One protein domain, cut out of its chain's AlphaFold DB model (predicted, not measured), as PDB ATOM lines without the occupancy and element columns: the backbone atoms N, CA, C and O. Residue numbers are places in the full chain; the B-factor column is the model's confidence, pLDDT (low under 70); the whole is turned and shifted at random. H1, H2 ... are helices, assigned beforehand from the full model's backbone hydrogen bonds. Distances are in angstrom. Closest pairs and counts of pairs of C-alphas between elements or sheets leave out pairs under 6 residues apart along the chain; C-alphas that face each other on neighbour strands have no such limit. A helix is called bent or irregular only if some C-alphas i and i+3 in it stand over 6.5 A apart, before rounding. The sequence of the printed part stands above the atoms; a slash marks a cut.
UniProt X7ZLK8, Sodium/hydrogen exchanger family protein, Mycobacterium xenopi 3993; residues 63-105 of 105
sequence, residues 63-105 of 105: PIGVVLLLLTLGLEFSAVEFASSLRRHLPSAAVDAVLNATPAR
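What this domain is: This is residues 63 to 105 of the 105 residues of the protein "Sodium/hydrogen exchanger family protein" of Mycobacterium xenopi 3993 (UniProt X7ZLK8). The long bent helix H2 and the shorter helix H1 make a wide, open U: arm H2a is its base, H1 turns off at one end as one side, and arm H2b slants away at the other end as the second side. The space between the sides is empty, and a short tail, residues 102 to 105, runs out beyond H2b. The printed part has 43 residues with two named helices, H1 then H2, and no named strand; the class is all helix. The whole is extended, with a radius of gyration of the C-alphas of 14.8 A and spans of 40 by 27 by 7 A.

Where its parts are: H2, residues 79 to 101, was assigned as one helix by its hydrogen bonds but is bent: C-alphas 88 and 91 are 7.1 A apart, against about 5 A in a regular helix. Its arm H2a, residues 79 to 88, measures 14.3 A from first to last C-alpha and begins with C-alpha 79 at (186.232, 176.176, 173.539). Arm H2b, residues 91 to 101, measures 15.1 A and ends with C-alpha 101 at (175.339, 148.890, 169.527). Residues 89 and 90 belong to neither arm. H1, residues 63 to 76, measures 19.7 A and begins with C-alpha 63 at (189.751, 166.439, 152.398).

How they stand to each other: The lines of H2a and H2b stand at a steep tilt of 59 degrees. H1 is joined to H2a by a tight link, residues 77 and 78, yet the two are apart, with no C-alpha of the one within 8 A of the other. H1 and H2b are apart too. In H1, H2a and H2b every O i to N i+4 pair is within hydrogen-bond range.

The domain as a whole: The two C-alphas farthest apart, those of Leu 75 and Arg 105, are 42.0 A apart. Residues 63 to 73, 75 to 81 and 83 to 105 stand free, with no C-alpha 8 or more residues away along the chain within 10 A. The printed part has no cut and ends at the chain's last residue, 105. The mean pLDDT of the printed part is 84.8, and residues 103 to 105 are under 70.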
ATOM      1  N   PRO A  63     189.194 166.436 151.047       95.19
ATOM      2  CA  PRO A  63     189.751 166.439 152.398       95.19
ATOM      3  C   PRO A  63     190.250 167.824 152.829       95.19
ATOM      4  O   PRO A  63     190.018 168.232 153.962       95.19
ATOM      5  N   ILE A  64     190.864 168.583 151.914       93.56
ATOM      6  CA  ILE A  64     191.325 169.953 152.182       93.56
ATOM      7  C   ILE A  64     190.126 170.857 152.485       93.56
ATOM      8  O   ILE A  64     190.135 171.574 153.481       93.56
ATOM      9  N   GLY A  65     189.071 170.787 151.668       92.81
ATOM     10  CA  GLY A  65     187.835 171.537 151.898       92.81
ATOM     11  C   GLY A  65     187.181 171.210 153.243       92.81
ATOM     12  O   GLY A  65     186.751 172.120 153.945       92.81
ATOM     13  N   VAL A  66     187.164 169.934 153.639       95.62
ATOM     14  CA  VAL A  66     186.647 169.495 154.944       95.62
ATOM     15  C   VAL A  66     187.498 170.042 156.087       95.62
ATOM     16  O   VAL A  66     186.942 170.560 157.049       95.62
ATOM     17  N   VAL A  67     188.828 169.987 155.988       96.31
ATOM     18  CA  VAL A  67     189.719 170.558 157.012       96.31
ATOM     19  C   VAL A  67     189.498 172.063 157.148       96.31
ATOM     20  O   VAL A  67     189.387 172.553 158.267       96.31
ATOM     21  N   LEU A  68     189.383 172.789 156.033       95.69
ATOM     22  CA  LEU A  68     189.097 174.225 156.054       95.69
ATOM     23  C   LEU A  68     187.717 174.521 156.649       95.69
ATOM     24  O   LEU A  68     187.603 175.430 157.462       95.69
ATOM     25  N   LEU A  69     186.693 173.735 156.309       94.31
ATOM     26  CA  LEU A  69     185.356 173.860 156.888       94.31
ATOM     27  C   LEU A  69     185.384 173.635 158.404       94.31
ATOM     28  O   LEU A  69     184.857 174.449 159.153       94.31
ATOM     29  N   LEU A  70     186.020 172.553 158.861       94.50
ATOM     30  CA  LEU A  70     186.153 172.240 160.285       94.50
ATOM     31  C   LEU A  70     186.975 173.294 161.025       94.50
ATOM     32  O   LEU A  70     186.641 173.634 162.155       94.50
ATOM     33  N   LEU A  71     188.015 173.835 160.388       94.12
ATOM     34  CA  LEU A  71     188.773 174.958 160.921       94.12
ATOM     35  C   LEU A  71     187.866 176.180 161.087       94.12
ATOM     36  O   LEU A  71     187.839 176.755 162.167       94.12
ATOM     37  N   THR A  72     187.096 176.554 160.063       93.25
ATOM     38  CA  THR A  72     186.150 177.676 160.147       93.25
ATOM     39  C   THR A  72     185.114 177.460 161.247       93.25
ATOM     40  O   THR A  72     184.891 178.371 162.034       93.25
ATOM     41  N   LEU A  73     184.557 176.252 161.374       91.19
ATOM     42  CA  LEU A  73     183.643 175.921 162.470       91.19
ATOM     43  C   LEU A  73     184.334 176.020 163.838       91.19
ATOM     44  O   LEU A  73     183.770 176.565 164.779       91.19
ATOM     45  N   GLY A  74     185.575 175.546 163.958       87.38
ATOM     46  CA  GLY A  74     186.361 175.674 165.188       87.38
ATOM     47  C   GLY A  74     186.721 177.120 165.543       87.38
ATOM     48  O   GLY A  74     186.941 177.414 166.713       87.38
ATOM     49  N   LEU A  75     186.774 178.019 164.557       89.56
ATOM     50  CA  LEU A  75     186.942 179.460 164.767       89.56
ATOM     51  C   LEU A  75     185.617 180.160 165.111       89.56
ATOM     52  O   LEU A  75     185.643 181.206 165.756       89.56
ATOM     53  N   GLU A  76     184.480 179.604 164.686       88.06
ATOM     54  CA  GLU A  76     183.138 180.123 164.980       88.06
ATOM     55  C   GLU A  76     182.700 179.817 166.422       88.06
ATOM     56  O   GLU A  76     182.026 180.640 167.038       88.06
ATOM     57  N   PHE A  77     183.125 178.681 166.991       82.00
ATOM     58  CA  PHE A  77     182.801 178.287 168.367       82.00
ATOM     59  C   PHE A  77     183.973 178.481 169.332       82.00
ATOM     60  O   PHE A  77     185.078 177.985 169.113       82.00
ATOM     61  N   SER A  78     183.720 179.105 170.485       78.88
ATOM     62  CA  SER A  78     184.703 179.116 171.572       78.88
ATOM     63  C   SER A  78     184.839 177.731 172.226       78.88
ATOM     64  O   SER A  78     183.886 176.949 172.289       78.88
ATOM     65  N   ALA A  79     186.007 177.434 172.811       74.00
ATOM     66  CA  ALA A  79     186.232 176.176 173.539       74.00
ATOM     67  C   ALA A  79     185.202 175.936 174.669       74.00
ATOM     68  O   ALA A  79     184.886 174.792 175.000       74.00
ATOM     69  N   VAL A  80     184.648 177.011 175.241       78.31
ATOM     70  CA  VAL A  80     183.637 176.967 176.308       78.31
ATOM     71  C   VAL A  80     182.249 176.606 175.759       78.31
ATOM     72  O   VAL A  80     181.560 175.753 176.326       78.31
ATOM     73  N   GLU A  81     181.838 177.194 174.633       78.94
ATOM     74  CA  GLU A  81     180.577 176.854 173.952       78.94
ATOM     75  C   GLU A  81     180.601 175.431 173.398       78.94
ATOM     76  O   GLU A  81     179.622 174.694 173.544       78.94
ATOM     77  N   PHE A  82     181.744 175.002 172.856       76.81
ATOM     78  CA  PHE A  82     181.942 173.624 172.428       76.81
ATOM     79  C   PHE A  82     181.805 172.649 173.605       76.81
ATOM     80  O   PHE A  82     181.022 171.701 173.538       76.81
ATOM     81  N   ALA A  83     182.497 172.901 174.724       79.12
ATOM     82  CA  ALA A  83     182.446 172.029 175.899       79.12
ATOM     83  C   ALA A  83     181.048 171.965 176.540       79.12
ATOM     84  O   ALA A  83     180.619 170.897 176.990       79.12
ATOM     85  N   SER A  84     180.326 173.086 176.588       81.12
ATOM     86  CA  SER A  84     178.960 173.133 177.123       81.12
ATOM     87  C   SER A  84     177.953 172.418 176.213       81.12
ATOM     88  O   SER A  84     177.129 171.645 176.708       81.12
ATOM     89  N   SER A  85     178.069 172.588 174.892       78.81
ATOM     90  CA  SER A  85     177.261 171.871 173.900       78.81
ATOM     91  C   SER A  85     177.538 170.369 173.943       78.81
ATOM     92  O   SER A  85     176.609 169.563 173.998       78.81
ATOM     93  N   LEU A  86     178.811 169.974 174.035       80.75
ATOM     94  CA  LEU A  86     179.203 168.571 174.130       80.75
ATOM     95  C   LEU A  86     178.639 167.911 175.396       80.75
ATOM     96  O   LEU A  86     178.059 166.832 175.313       80.75
ATOM     97  N   ARG A  87     178.725 168.573 176.560       84.06
ATOM     98  CA  ARG A  87     178.116 168.087 177.817       84.06
ATOM     99  C   ARG A  87     176.601 167.937 177.720       84.06
ATOM    100  O   ARG A  87     176.055 167.000 178.297       84.06
ATOM    101  N   ARG A  88     175.929 168.827 176.988       85.31
ATOM    102  CA  ARG A  88     174.479 168.759 176.762       85.31
ATOM    103  C   ARG A  88     174.086 167.578 175.868       85.31
ATOM    104  O   ARG A  88     173.054 166.963 176.120       85.31
ATOM    105  N   HIS A  89     174.898 167.246 174.863       84.00
ATOM    106  CA  HIS A  89     174.598 166.183 173.894       84.00
ATOM    107  C   HIS A  89     175.176 164.804 174.250       84.00
ATOM    108  O   HIS A  89     174.668 163.797 173.766       84.00
ATOM    109  N   LEU A  90     176.166 164.733 175.142       86.62
ATOM    110  CA  LEU A  90     176.760 163.499 175.679       86.62
ATOM    111  C   LEU A  90     175.745 162.425 176.118       86.62
ATOM    112  O   LEU A  90     175.898 161.282 175.691       86.62
ATOM    113  N   PRO A  91     174.698 162.731 176.912       86.12
ATOM    114  CA  PRO A  91     173.710 161.719 177.288       86.12
ATOM    115  C   PRO A  91     172.911 161.197 176.087       86.12
ATOM    116  O   PRO A  91     172.648 160.002 176.006       86.12
ATOM    117  N   SER A  92     172.581 162.057 175.117       84.62
ATOM    118  CA  SER A  92     171.905 161.639 173.881       84.62
ATOM    119  C   SER A  92     172.802 160.751 173.023       84.62
ATOM    120  O   SER A  92     172.336 159.745 172.504       84.62
ATOM    121  N   ALA A  93     174.086 161.097 172.898       84.56
ATOM    122  CA  ALA A  93     175.066 160.305 172.162       84.56
ATOM    123  C   ALA A  93     175.306 158.938 172.820       84.56
ATOM    124  O   ALA A  93     175.462 157.945 172.122       84.56
ATOM    125  N   ALA A  94     175.297 158.872 174.154       88.38
ATOM    126  CA  ALA A  94     175.403 157.612 174.884       88.38
ATOM    127  C   ALA A  94     174.184 156.710 174.644       88.38
ATOM    128  O   ALA A  94     174.350 155.520 174.395       88.38
ATOM    129  N   VAL A  95     172.970 157.270 174.677       88.25
ATOM    130  CA  VAL A  95     171.741 156.524 174.362       88.25
ATOM    131  C   VAL A  95     171.768 156.020 172.921       88.25
ATOM    132  O   VAL A  95     171.516 154.842 172.690       88.25
ATOM    133  N   ASP A  96     172.133 156.876 171.967       87.00
ATOM    134  CA  ASP A  96     172.218 156.509 170.552       87.00
ATOM    135  C   ASP A  96     173.288 155.434 170.312       87.00
ATOM    136  O   ASP A  96     173.033 154.447 169.633       87.00
ATOM    137  N   ALA A  97     174.455 155.545 170.956       86.56
ATOM    138  CA  ALA A  97     175.508 154.534 170.896       86.56
ATOM    139  C   ALA A  97     175.057 153.186 171.473       86.56
ATOM    140  O   ALA A  97     175.373 152.151 170.894       86.56
ATOM    141  N   VAL A  98     174.309 153.175 172.580       89.56
ATOM    142  CA  VAL A  98     173.764 151.940 173.168       89.56
ATOM    143  C   VAL A  98     172.721 151.313 172.246       89.56
ATOM    144  O   VAL A  98     172.782 150.110 172.000       89.56
ATOM    145  N   LEU A  99     171.803 152.113 171.703       86.69
ATOM    146  CA  LEU A  99     170.753 151.640 170.798       86.69
ATOM    147  C   LEU A  99     171.315 151.160 169.449       86.69
ATOM    148  O   LEU A  99     170.856 150.141 168.941       86.69
ATOM    149  N   ASN A 100     172.333 151.828 168.894       83.81
ATOM    150  CA  ASN A 100     173.030 151.373 167.681       83.81
ATOM    151  C   ASN A 100     173.970 150.185 167.939       83.81
ATOM    152  O   ASN A 100     174.231 149.406 167.024       83.81
ATOM    153  N   ALA A 101     174.509 150.038 169.155       82.81
ATOM    154  CA  ALA A 101     175.339 148.890 169.527       82.81
ATOM    155  C   ALA A 101     174.506 147.636 169.804       82.81
ATOM    156  O   ALA A 101     175.022 146.522 169.683       82.81
ATOM    157  N   THR A 102     173.227 147.784 170.164       78.12
ATOM    158  CA  THR A 102     172.296 146.658 170.154       78.12
ATOM    159  C   THR A 102     171.946 146.333 168.705       78.12
ATOM    160  O   THR A 102     171.316 147.158 168.047       78.12
ATOM    161  N   PRO A 103     172.349 145.164 168.174       69.81
ATOM    162  CA  PRO A 103     172.060 144.812 166.796       69.81
ATOM    163  C   PRO A 103     170.543 144.756 166.625       69.81
ATOM    164  O   PRO A 103     169.875 143.893 167.201       69.81
ATOM    165  N   ALA A 104     170.003 145.689 165.842       65.94
ATOM    166  CA  ALA A 104     168.700 145.505 165.233       65.94
ATOM    167  C   ALA A 104     168.820 144.241 164.371       65.94
ATOM    168  O   ALA A 104     169.594 144.209 163.416       65.94
ATOM    169  N   ARG A 105     168.172 143.165 164.825       51.88
ATOM    170  CA  ARG A 105     168.061 141.911 164.080       51.88
ATOM    171  C   ARG A 105     167.377 142.133 162.740       51.88
ATOM    172  O   ARG A 105     166.455 142.976 162.697       51.88
TER     173      ARG A 105